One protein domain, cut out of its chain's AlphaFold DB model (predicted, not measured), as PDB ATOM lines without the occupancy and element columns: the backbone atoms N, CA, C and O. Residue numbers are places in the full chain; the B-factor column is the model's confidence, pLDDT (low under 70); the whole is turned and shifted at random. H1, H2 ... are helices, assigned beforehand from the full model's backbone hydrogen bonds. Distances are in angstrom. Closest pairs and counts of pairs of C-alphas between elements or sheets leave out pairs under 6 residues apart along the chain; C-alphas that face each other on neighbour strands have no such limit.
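Overview. This is residues 394 to 482 of the 730 residues of an uncharacterized protein of Cryptosporidium andersoni (UniProt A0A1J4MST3). Three helices, H2, H3 and H4, pack together with their centres in a triangle and make the core, while the short helix H1 packs at about a right angle on residues 463 to 467 of H4. H2 and H4 run nearly antiparallel, H3 and H4 form a helical hairpin, and the two long links, residues 401 to 422 and 437 to 448, swing out to far ends of the model. The printed part has 89 residues with four named helices, H1, H2, H3 and H4 in that order, and no named strand. The class is all helix, though 42 of the 89 residues, under half, are in named elements. The whole is compact, with a radius of gyration of the C-alphas of 12.2 A and spans of 37 by 30 by 21 A.

Along the chain. H1 is residues 394 to 400, beginning at C-alpha 394 at (101.231, 119.593, 71.661), and is 9.8 A long from first to last C-alpha. After a long link of 22 residues, H2 runs from 423 to 436 over 20.2 A, from C-alpha 423 at (105.051, 139.981, 81.375). A second long link, of 12 residues, leads to H3, residues 449 to 457, 12.3 A long. A tight link of 4 residues leads to H4, residues 462 to 473, 16.6 A long and ending at C-alpha 473 at (111.739, 140.842, 75.050).

Arrangement. H4 is the hub, touching the three other helices. H2 and H4 touch at a shallow tilt of 22 degrees and run opposite ways; their closest C-alphas, of Gly 426 and Ile 468, are 5.8 A apart. H3 touches H4 with residues 462 to 465 of H4 alone, at a steep tilt of 44 degrees, opposite ways; the closest C-alphas are those of Ala 456 and Trp 462, 5.4 A apart. H2 and H3 touch and run the same way at a tilt of 36 degrees, only just steep; the closest C-alphas, of Ile 434 and Ala 456, are 6.6 A apart. H1 touches H4 with residues 463 to 467 of H4 alone, about perpendicular at 86 degrees; the closest C-alphas, of Leu 399 and Val 464, are 5.7 A apart. H1 and H2 are close but not clearly touching, with the C-alphas of Ile 396 and Cys 433 closest at 6.8 A. H1 and H3 are apart. In H1, H2, H3 and H4 every O i to N i+4 pair is within hydrogen-bond range.

Size, cuts and confidence. The two C-alphas farthest apart, those of Asp 408 and Lys 442, are 38.6 A apart, one in each long link. The first and last printed C-alphas, of Asp 394 and His 482, are 13.6 A apart. The printed part has no cut. Its mean pLDDT is 95.0, and no printed residue is under 70.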
ATOM      1  N   ASP A 394     100.557 119.015  72.836       93.12
ATOM      2  CA  ASP A 394     101.231 119.593  71.661       93.12
ATOM      3  C   ASP A 394     101.633 121.060  71.875       93.12
ATOM      4  O   ASP A 394     102.687 121.500  71.426       93.12
ATOM      5  N   GLN A 395     100.820 121.814  72.624       93.81
ATOM      6  CA  GLN A 395     101.114 123.208  72.954       93.81
ATOM      7  C   GLN A 395     102.263 123.314  73.959       93.81
ATOM      8  O   GLN A 395     103.096 124.210  73.879       93.81
ATOM      9  N   ILE A 396     102.330 122.387  74.914       93.31
ATOM     10  CA  ILE A 396     103.471 122.302  75.826       93.31
ATOM     11  C   ILE A 396     104.736 121.985  75.013       93.31
ATOM     12  O   ILE A 396     105.760 122.633  75.206       93.31
ATOM     13  N   ARG A 397     104.650 121.056  74.050       94.44
ATOM     14  CA  ARG A 397     105.766 120.662  73.176       94.44
ATOM     15  C   ARG A 397     106.315 121.826  72.334       94.44
ATOM     16  O   ARG A 397     107.527 121.993  72.303       94.44
ATOM     17  N   GLU A 398     105.458 122.677  71.756       94.38
ATOM     18  CA  GLU A 398     105.860 123.919  71.047       94.38
ATOM     19  C   GLU A 398     106.692 124.869  71.944       94.38
ATOM     20  O   GLU A 398     107.580 125.579  71.467       94.38
ATOM     21  N   LEU A 399     106.441 124.876  73.258       95.25
ATOM     22  CA  LEU A 399     107.182 125.704  74.219       95.25
ATOM     23  C   LEU A 399     108.488 125.062  74.706       95.25
ATOM     24  O   LEU A 399     109.398 125.793  75.090       95.25
ATOM     25  N   TYR A 400     108.589 123.730  74.689       95.44
ATOM     26  CA  TYR A 400     109.834 123.003  74.974       95.44
ATOM     27  C   TYR A 400     110.816 122.995  73.800       95.44
ATOM     28  O   TYR A 400     111.997 122.745  74.013       95.44
ATOM     29  N   ASP A 401     110.348 123.261  72.580       94.38
ATOM     30  CA  ASP A 401     111.205 123.337  71.401       94.38
ATOM     31  C   ASP A 401     112.215 124.492  71.521       94.38
ATOM     32  O   ASP A 401     111.853 125.673  71.466       94.38
ATOM     33  N   THR A 402     113.487 124.148  71.715       89.44
ATOM     34  CA  THR A 402     114.601 125.093  71.845       89.44
ATOM     35  C   THR A 402     115.242 125.455  70.511       89.44
ATOM     36  O   THR A 402     116.074 126.354  70.507       89.44
ATOM     37  N   SER A 403     114.847 124.843  69.385       93.75
ATOM     38  CA  SER A 403     115.415 125.149  68.055       93.75
ATOM     39  C   SER A 403     115.226 126.613  67.631       93.75
ATOM     40  O   SER A 403     115.970 127.136  66.810       93.75
ATOM     41  N   THR A 404     114.249 127.303  68.227       91.69
ATOM     42  CA  THR A 404     113.992 128.735  68.021       91.69
ATOM     43  C   THR A 404     114.891 129.661  68.849       91.69
ATOM     44  O   THR A 404     114.719 130.876  68.775       91.69
ATOM     45  N   ILE A 405     115.757 129.124  69.716       92.56
ATOM     46  CA  ILE A 405     116.696 129.902  70.536       92.56
ATOM     47  C   ILE A 405     118.048 129.918  69.805       92.56
ATOM     48  O   ILE A 405     118.584 128.840  69.557       92.56
ATOM     49  N   PRO A 406     118.601 131.095  69.459       92.00
ATOM     50  CA  PRO A 406     119.910 131.196  68.815       92.00
ATOM     51  C   PRO A 406     121.030 130.547  69.647       92.00
ATOM     52  O   PRO A 406     121.079 130.731  70.864       92.00
ATOM     53  N   GLU A 407     121.920 129.787  69.001       92.25
ATOM     54  CA  GLU A 407     122.985 129.012  69.668       92.25
ATOM     55  C   GLU A 407     124.067 129.891  70.321       92.25
ATOM     56  O   GLU A 407     124.706 129.478  71.288       92.25
ATOM     57  N   ASP A 408     124.241 131.123  69.837       93.31
ATOM     58  CA  ASP A 408     125.108 132.150  70.422       93.31
ATOM     59  C   ASP A 408     124.577 132.684  71.766       93.31
ATOM     60  O   ASP A 408     125.329 133.244  72.574       93.31
ATOM     61  N   LEU A 409     123.285 132.495  72.045       93.12
ATOM     62  CA  LEU A 409     122.656 133.005  73.250       93.12
ATOM     63  C   LEU A 409     122.892 132.070  74.443       93.12
ATOM     64  O   LEU A 409     122.140 131.127  74.690       93.12
ATOM     65  N   THR A 410     123.905 132.396  75.250       92.06
ATOM     66  CA  THR A 410     124.184 131.692  76.513       92.06
ATOM     67  C   THR A 410     122.944 131.619  77.417       92.06
ATOM     68  O   THR A 410     122.486 132.610  77.988       92.06
ATOM     69  N   ILE A 411     122.380 130.415  77.553       93.88
ATOM     70  CA  ILE A 411     121.212 130.152  78.398       93.88
ATOM     71  C   ILE A 411     121.651 130.266  79.868       93.88
ATOM     72  O   ILE A 411     122.436 129.429  80.324       93.88
ATOM     73  N   PRO A 412     121.170 131.256  80.647       95.00
ATOM     74  CA  PRO A 412     121.571 131.385  82.041       95.00
ATOM     75  C   PRO A 412     121.088 130.175  82.845       95.00
ATOM     76  O   PRO A 412     119.903 129.825  82.825       95.00
ATOM     77  N   GLN A 413     122.000 129.558  83.597       96.88
ATOM     78  CA  GLN A 413     121.626 128.574  84.610       96.88
ATOM     79  C   GLN A 413     120.743 129.239  85.675       96.88
ATOM     80  O   GLN A 413     120.882 130.431  85.969       96.88
ATOM     81  N   TYR A 414     119.809 128.477  86.242       97.81
ATOM     82  CA  TYR A 414     118.955 128.989  87.306       97.81
ATOM     83  C   TYR A 414     119.787 129.310  88.551       97.81
ATOM     84  O   TYR A 414     120.543 128.473  89.041       97.81
ATOM     85  N   SER A 415     119.592 130.505  89.100       97.38
ATOM     86  CA  SER A 415     120.145 130.906  90.389       97.38
ATOM     87  C   SER A 415     119.074 131.596  91.244       97.38
ATOM     88  O   SER A 415     118.232 132.336  90.714       97.38
ATOM     89  N   PRO A 416     119.065 131.381  92.574       96.88
ATOM     90  CA  PRO A 416     118.186 132.120  93.473       96.88
ATOM     91  C   PRO A 416     118.381 133.634  93.311       96.88
ATOM     92  O   PRO A 416     119.494 134.143  93.393       96.88
ATOM     93  N   GLY A 417     117.288 134.361  93.066       95.50
ATOM     94  CA  GLY A 417     117.313 135.810  92.840       95.50
ATOM     95  C   GLY A 417     117.424 136.257  91.376       95.50
ATOM     96  O   GLY A 417     117.374 137.464  91.127       95.50
ATOM     97  N   ILE A 418     117.506 135.339  90.401       96.44
ATOM     98  CA  ILE A 418     117.486 135.693  88.972       96.44
ATOM     99  C   ILE A 418     116.201 136.451  88.578       96.44
ATOM    100  O   ILE A 418     115.082 136.077  88.941       96.44
ATOM    101  N   LYS A 419     116.355 137.542  87.816       96.12
ATOM    102  CA  LYS A 419     115.266 138.465  87.448       96.12
ATOM    103  C   LYS A 419     114.896 138.344  85.967       96.12
ATOM    104  O   LYS A 419     115.339 139.147  85.150       96.12
ATOM    105  N   LEU A 420     114.041 137.378  85.623       96.94
ATOM    106  CA  LEU A 420     113.439 137.300  84.283       96.94
ATOM    107  C   LEU A 420     112.127 138.094  84.206       96.94
ATOM    108  O   LEU A 420     111.314 138.089  85.131       96.94
ATOM    109  N   VAL A 421     111.885 138.750  83.069       96.81
ATOM    110  CA  VAL A 421     110.667 139.538  82.807       96.81
ATOM    111  C   VAL A 421     109.766 138.774  81.836       96.81
ATOM    112  O   VAL A 421     110.008 138.771  80.636       96.81
ATOM    113  N   LEU A 422     108.719 138.120  82.340       96.81
ATOM    114  CA  LEU A 422     107.805 137.301  81.517       96.81
ATOM    115  C   LEU A 422     106.564 138.071  81.014       96.81
ATOM    116  O   LEU A 422     105.769 137.555  80.229       96.81
ATOM    117  N   GLY A 423     106.331 139.283  81.524       96.44
ATOM    118  CA  GLY A 423     105.051 139.981  81.375       96.44
ATOM    119  C   GLY A 423     103.874 139.242  82.039       96.44
ATOM    120  O   GLY A 423     104.009 138.157  82.600       96.44
ATOM    121  N   GLU A 424     102.677 139.831  81.993       95.81
ATOM    122  CA  GLU A 424     101.479 139.218  82.597       95.81
ATOM    123  C   GLU A 424     101.005 137.967  81.839       95.81
ATOM    124  O   GLU A 424     100.543 137.008  82.451       95.81
ATOM    125  N   ALA A 425     101.147 137.956  80.511       96.50
ATOM    126  CA  ALA A 425     100.787 136.805  79.688       96.50
ATOM    127  C   ALA A 425     101.755 135.630  79.880       96.50
ATOM    128  O   ALA A 425     101.294 134.510  80.083       96.50
ATOM    129  N   GLY A 426     103.068 135.886  79.892       97.56
ATOM    130  CA  GLY A 426     104.076 134.849  80.091       97.56
ATOM    131  C   GLY A 426     104.055 134.249  81.497       97.56
ATOM    132  O   GLY A 426     104.157 133.033  81.627       97.56
ATOM    133  N   ARG A 427     103.809 135.049  82.551       97.06
ATOM    134  CA  ARG A 427     103.566 134.512  83.911       97.06
ATOM    135  C   ARG A 427     102.407 133.517  83.938       97.06
ATOM    136  O   ARG A 427     102.495 132.469  84.566       97.06
ATOM    137  N   GLU A 428     101.308 133.848  83.273       96.25
ATOM    138  CA  GLU A 428     100.091 133.031  83.291       96.25
ATOM    139  C   GLU A 428     100.201 131.796  82.390       96.25
ATOM    140  O   GLU A 428      99.674 130.738  82.741       96.25
ATOM    141  N   LEU A 429     100.960 131.898  81.294       97.00
ATOM    142  CA  LEU A 429     101.369 130.764  80.470       97.00
ATOM    143  C   LEU A 429     102.288 129.808  81.246       97.00
ATOM    144  O   LEU A 429     102.041 128.603  81.262       97.00
ATOM    145  N   LEU A 430     103.285 130.330  81.967       97.31
ATOM    146  CA  LEU A 430     104.183 129.531  82.803       97.31
ATOM    147  C   LEU A 430     103.420 128.838  83.947       97.31
ATOM    148  O   LEU A 430     103.575 127.635  84.145       97.31
ATOM    149  N   ARG A 431     102.487 129.536  84.614       96.75
ATOM    150  CA  ARG A 431     101.533 128.925  85.570       96.75
ATOM    151  C   ARG A 431     100.656 127.843  84.935       96.75
ATOM    152  O   ARG A 431     100.203 126.943  85.636       96.75
ATOM    153  N   ALA A 432     100.338 127.924  83.643       95.56
ATOM    154  CA  ALA A 432      99.609 126.864  82.946       95.56
ATOM    155  C   ALA A 432     100.501 125.647  82.651       95.56
ATOM    156  O   ALA A 432     100.049 124.521  82.842       95.56
ATOM    157  N   CYS A 433     101.771 125.862  82.301       96.31
ATOM    158  CA  CYS A 433     102.752 124.787  82.127       96.31
ATOM    159  C   CYS A 433     103.029 124.052  83.452       96.31
ATOM    160  O   CYS A 433     102.945 122.827  83.500       96.31
ATOM    161  N   ILE A 434     103.253 124.788  84.547       96.31
ATOM    162  CA  ILE A 434     103.495 124.218  85.885       96.31
ATOM    163  C   ILE A 434     102.274 123.419  86.387       96.31
ATOM    164  O   ILE A 434     102.425 122.325  86.926       96.31
ATOM    165  N   ARG A 435     101.041 123.888  86.129       95.38
ATOM    166  CA  ARG A 435      99.823 123.118  86.461       95.38
ATOM    167  C   ARG A 435      99.734 121.781  85.728       95.38
ATOM    168  O   ARG A 435      99.207 120.825  86.292       95.38
ATOM    169  N   ASN A 436     100.265 121.699  84.511       94.50
ATOM    170  CA  ASN A 436     100.289 120.458  83.739       94.50
ATOM    171  C   ASN A 436     101.354 119.460  84.232       94.50
ATOM    172  O   ASN A 436     101.202 118.269  83.981       94.50
ATOM    173  N   LYS A 437     102.368 119.908  84.987       94.88
ATOM    174  CA  LYS A 437     103.316 119.041  85.717       94.88
ATOM    175  C   LYS A 437     102.752 118.485  87.037       94.88
ATOM    176  O   LYS A 437     103.388 117.659  87.674       94.88
ATOM    177  N   GLY A 438     101.538 118.886  87.431       93.25
ATOM    178  CA  GLY A 438     100.811 118.319  88.574       93.25
ATOM    179  C   GLY A 438     100.666 119.249  89.780       93.25
ATOM    180  O   GLY A 438      99.827 118.974  90.641       93.25
ATOM    181  N   MET A 439     101.381 120.380  89.822       91.88
ATOM    182  CA  MET A 439     101.185 121.407  90.852       91.88
ATOM    183  C   MET A 439      99.796 122.051  90.710       91.88
ATOM    184  O   MET A 439      99.551 122.896  89.847       91.88
ATOM    185  N   LYS A 440      98.854 121.645  91.560       87.25
ATOM    186  CA  LYS A 440      97.485 122.178  91.608       87.25
ATOM    187  C   LYS A 440      97.377 123.256  92.686       87.25
ATOM    188  O   LYS A 440      98.113 123.229  93.658       87.25
ATOM    189  N   GLY A 441      96.376 124.131  92.567       76.38
ATOM    190  CA  GLY A 441      95.850 124.864  93.722       76.38
ATOM    191  C   GLY A 441      95.861 126.387  93.631       76.38
ATOM    192  O   GLY A 441      96.011 126.990  92.563       76.38
ATOM    193  N   LYS A 442      95.623 126.997  94.798       79.44
ATOM    194  CA  LYS A 442      95.638 128.451  95.013       79.44
ATOM    195  C   LYS A 442      97.063 128.996  95.094       79.44
ATOM    196  O   LYS A 442      97.250 130.177  94.855       79.44
ATOM    197  N   ASP A 443      98.042 128.141  95.356       83.81
ATOM    198  CA  ASP A 443      99.428 128.518  95.661       83.81
ATOM    199  C   ASP A 443     100.164 129.059  94.421       83.81
ATOM    200  O   ASP A 443     101.065 129.889  94.523       83.81
ATOM    201  N   LEU A 444      99.692 128.672  93.226       91.19
ATOM    202  CA  LEU A 444     100.084 129.249  91.934       91.19
ATOM    203  C   LEU A 444      99.360 130.569  91.593       91.19
ATOM    204  O   LEU A 444      99.692 131.220  90.598       91.19
ATOM    205  N   GLN A 445      98.354 130.977  92.370       87.50
ATOM    206  CA  GLN A 445      97.627 132.231  92.176       87.50
ATOM    207  C   GLN A 445      98.252 133.316  93.059       87.50
ATOM    208  O   GLN A 445      98.299 133.197  94.275       87.50
ATOM    209  N   ASN A 446      98.695 134.411  92.435       89.69
ATOM    210  CA  ASN A 446      99.428 135.521  93.070       89.69
ATOM    211  C   ASN A 446     100.865 135.205  93.536       89.69
ATOM    212  O   ASN A 446     101.506 136.084  94.102       89.69
ATOM    213  N   THR A 447     101.402 134.021  93.226       94.19
ATOM    214  CA  THR A 447     102.829 133.673  93.377       94.19
ATOM    215  C   THR A 447     103.717 134.763  92.783       94.19
ATOM    216  O   THR A 447     103.440 135.230  91.664       94.19
ATOM    217  N   SER A 448     104.773 135.154  93.500       95.56
ATOM    218  CA  SER A 448     105.740 136.134  93.002       95.56
ATOM    219  C   SER A 448     106.448 135.606  91.745       95.56
ATOM    220  O   SER A 448     106.411 134.411  91.443       95.56
ATOM    221  N   ILE A 449     107.090 136.489  90.973       96.56
ATOM    222  CA  ILE A 449     107.815 136.034  89.779       96.56
ATOM    223  C   ILE A 449     109.043 135.191  90.146       96.56
ATOM    224  O   ILE A 449     109.322 134.227  89.448       96.56
ATOM    225  N   THR A 450     109.722 135.486  91.257       96.88
ATOM    226  CA  THR A 450     110.870 134.707  91.745       96.88
ATOM    227  C   THR A 450     110.460 133.299  92.166       96.88
ATOM    228  O   THR A 450     111.102 132.335  91.755       96.88
ATOM    229  N   ASP A 451     109.343 133.163  92.884       96.69
ATOM    230  CA  ASP A 451     108.825 131.856  93.308       96.69
ATOM    231  C   ASP A 451     108.284 131.059  92.112       96.69
ATOM    232  O   ASP A 451     108.440 129.844  92.046       96.69
ATOM    233  N   LEU A 452     107.701 131.740  91.117       97.25
ATOM    234  CA  LEU A 452     107.243 131.106  89.880       97.25
ATOM    235  C   LEU A 452     108.414 130.591  89.023       97.25
ATOM    236  O   LEU A 452     108.290 129.543  88.396       97.25
ATOM    237  N   LEU A 453     109.542 131.309  88.999       97.88
ATOM    238  CA  LEU A 453     110.776 130.857  88.346       97.88
ATOM    239  C   LEU A 453     111.429 129.698  89.113       97.88
ATOM    240  O   LEU A 453     111.903 128.758  88.481       97.88
ATOM    241  N   LYS A 454     111.392 129.721  90.454       97.56
ATOM    242  CA  LYS A 454     111.827 128.598  91.296       97.56
ATOM    243  C   LYS A 454     110.999 127.341  91.014       97.56
ATOM    244  O   LYS A 454     111.564 126.311  90.663       97.56
ATOM    245  N   ALA A 455     109.671 127.454  91.045       97.00
ATOM    246  CA  ALA A 455     108.765 126.357  90.713       97.00
ATOM    247  C   ALA A 455     108.949 125.866  89.265       97.00
ATOM    248  O   ALA A 455     108.839 124.671  89.002       97.00
ATOM    249  N   ALA A 456     109.263 126.755  88.313       97.25
ATOM    250  CA  ALA A 456     109.600 126.349  86.950       97.25
ATOM    251  C   ALA A 456     110.897 125.524  86.895       97.25
ATOM    252  O   ALA A 456     110.938 124.522  86.189       97.25
ATOM    253  N   HIS A 457     111.933 125.903  87.646       97.81
ATOM    254  CA  HIS A 457     113.161 125.113  87.756       97.81
ATOM    255  C   HIS A 457     112.903 123.742  88.406       97.81
ATOM    256  O   HIS A 457     113.262 122.723  87.829       97.81
ATOM    257  N   GLU A 458     112.181 123.704  89.531       97.00
ATOM    258  CA  GLU A 458     111.801 122.478  90.263       97.00
ATOM    259  C   GLU A 458     110.912 121.499  89.455       97.00
ATOM    260  O   GLU A 458     110.694 120.375  89.894       97.00
ATOM    261  N   ASN A 459     110.380 121.905  88.293       96.62
ATOM    262  CA  ASN A 459     109.488 121.101  87.439       96.62
ATOM    263  C   ASN A 459     110.043 120.872  86.010       96.62
ATOM    264  O   ASN A 459     109.279 120.534  85.096       96.62
ATOM    265  N   ASP A 460     111.344 121.089  85.779       96.62
ATOM    266  CA  ASP A 460     112.009 121.005  84.462       96.62
ATOM    267  C   ASP A 460     111.366 121.905  83.387       96.62
ATOM    268  O   ASP A 460     111.229 121.544  82.215       96.62
ATOM    269  N   LEU A 461     110.903 123.085  83.797       97.25
ATOM    270  CA  LEU A 461     110.280 124.116  82.957       97.25
ATOM    271  C   LEU A 461     111.171 125.364  82.811       97.25
ATOM    272  O   LEU A 461     110.713 126.402  82.329       97.25
ATOM    273  N   TRP A 462     112.448 125.282  83.198       97.19
ATOM    274  CA  TRP A 462     113.384 126.409  83.138       97.19
ATOM    275  C   TRP A 462     113.587 126.943  81.710       97.19
ATOM    276  O   TRP A 462     113.445 128.143  81.472       97.19
ATOM    277  N   LEU A 463     113.802 126.052  80.737       96.69
ATOM    278  CA  LEU A 463     113.933 126.418  79.318       96.69
ATOM    279  C   LEU A 463     112.662 127.093  78.775       96.69
ATOM    280  O   LEU A 463     112.752 128.081  78.051       96.69
ATOM    281  N   VAL A 464     111.478 126.636  79.204       97.38
ATOM    282  CA  VAL A 464     110.191 127.263  78.860       97.38
ATOM    283  C   VAL A 464     110.098 128.681  79.436       97.38
ATOM    284  O   VAL A 464     109.658 129.601  78.745       97.38
ATOM    285  N   ALA A 465     110.546 128.899  80.677       97.88
ATOM    286  CA  ALA A 465     110.587 130.233  81.278       97.88
ATOM    287  C   ALA A 465     111.548 131.181  80.531       97.88
ATOM    288  O   ALA A 465     111.206 132.347  80.316       97.88
ATOM    289  N   ILE A 466     112.702 130.681  80.077       97.44
ATOM    290  CA  ILE A 466     113.653 131.447  79.257       97.44
ATOM    291  C   ILE A 466     113.066 131.753  77.873       97.44
ATOM    292  O   ILE A 466     113.055 132.920  77.484       97.44
ATOM    293  N   LYS A 467     112.484 130.773  77.167       97.19
ATOM    294  CA  LYS A 467     111.811 130.999  75.874       97.19
ATOM    295  C   LYS A 467     110.741 132.089  75.991       97.19
ATOM    296  O   LYS A 467     110.778 133.076  75.260       97.19
ATOM    297  N   ILE A 468     109.860 131.992  76.992       97.75
ATOM    298  CA  ILE A 468     108.826 133.003  77.274       97.75
ATOM    299  C   ILE A 468     109.440 134.384  77.586       97.75
ATOM    300  O   ILE A 468     108.862 135.405  77.202       97.75
ATOM    301  N   HIS A 469     110.596 134.448  78.261       97.62
ATOM    302  CA  HIS A 469     111.309 135.708  78.503       97.62
ATOM    303  C   HIS A 469     111.829 136.339  77.205       97.62
ATOM    304  O   HIS A 469     111.606 137.531  76.978       97.62
ATOM    305  N   LEU A 470     112.475 135.552  76.344       97.38
ATOM    306  CA  LEU A 470     113.044 136.011  75.074       97.38
ATOM    307  C   LEU A 470     111.951 136.445  74.090       97.38
ATOM    308  O   LEU A 470     112.048 137.526  73.506       97.38
ATOM    309  N   GLU A 471     110.853 135.689  74.001       97.38
ATOM    310  CA  GLU A 471     109.642 136.090  73.271       97.38
ATOM    311  C   GLU A 471     109.036 137.380  73.847       97.38
ATOM    312  O   GLU A 471     108.525 138.228  73.114       97.38
ATOM    313  N   HIS A 472     109.058 137.561  75.174       97.44
ATOM    314  CA  HIS A 472     108.552 138.787  75.790       97.44
ATOM    315  C   HIS A 472     109.419 140.006  75.462       97.44
ATOM    316  O   HIS A 472     108.858 141.071  75.195       97.44
ATOM    317  N   ARG A 473     110.747 139.833  75.449       97.06
ATOM    318  CA  ARG A 473     111.739 140.842  75.050       97.06
ATOM    319  C   ARG A 473     111.746 141.139  73.547       97.06
ATOM    320  O   ARG A 473     112.201 142.211  73.176       97.06
ATOM    321  N   GLY A 474     111.249 140.222  72.714       96.44
ATOM    322  CA  GLY A 474     111.320 140.325  71.253       96.44
ATOM    323  C   GLY A 474     112.663 139.883  70.662       96.44
ATOM    324  O   GLY A 474     112.954 140.240  69.528       96.44
ATOM    325  N   VAL A 475     113.470 139.124  71.415       96.69
ATOM    326  CA  VAL A 475     114.745 138.549  70.935       96.69
ATOM    327  C   VAL A 475     114.490 137.378  69.982       96.69
ATOM    328  O   VAL A 475     115.216 137.198  69.014       96.69
ATOM    329  N   ILE A 476     113.431 136.605  70.239       96.56
ATOM    330  CA  ILE A 476     112.971 135.508  69.378       96.56
ATOM    331  C   ILE A 476     111.502 135.736  68.980       96.56
ATOM    332  O   ILE A 476     110.760 136.377  69.741       96.56
ATOM    333  N   PRO A 477     111.054 135.238  67.812       96.69
ATOM    334  CA  PRO A 477     109.664 135.361  67.383       96.69
ATOM    335  C   PRO A 477     108.708 134.674  68.365       96.69
ATOM    336  O   PRO A 477     109.017 133.653  68.972       96.69
ATOM    337  N   MET A 478     107.514 135.245  68.521       96.44
ATOM    338  CA  MET A 478     106.537 134.781  69.507       96.44
ATOM    339  C   MET A 478     105.847 133.486  69.075       96.44
ATOM    340  O   MET A 478     105.151 133.490  68.057       96.44
ATOM    341  N   SER A 479     105.916 132.437  69.900       96.94
ATOM    342  CA  SER A 479     105.086 131.236  69.740       96.94
ATOM    343  C   SER A 479     103.603 131.573  69.565       96.94
ATOM    344  O   SER A 479     103.058 132.538  70.135       96.94
ATOM    345  N   ALA A 480     102.902 130.739  68.795       96.19
ATOM    346  CA  ALA A 480     101.488 130.941  68.501       96.19
ATOM    347  C   ALA A 480     100.650 130.898  69.791       96.19
ATOM    348  O   ALA A 480      99.630 131.587  69.916       96.19
ATOM    349  N   ILE A 481     101.101 130.118  70.775       96.50
ATOM    350  CA  ILE A 481     100.495 130.010  72.103       96.50
ATOM    351  C   ILE A 481     100.701 131.290  72.908       96.50
ATOM    352  O   ILE A 481      99.712 131.854  73.386       96.50
ATOM    353  N   HIS A 482     101.931 131.796  73.044       96.81
ATOM    354  CA  HIS A 482     102.173 133.023  73.808       96.81
ATOM    355  C   HIS A 482     101.450 134.218  73.167       96.81
ATOM    356  O   HIS A 482     100.829 135.013  73.880       96.81
TER     357      HIS A 482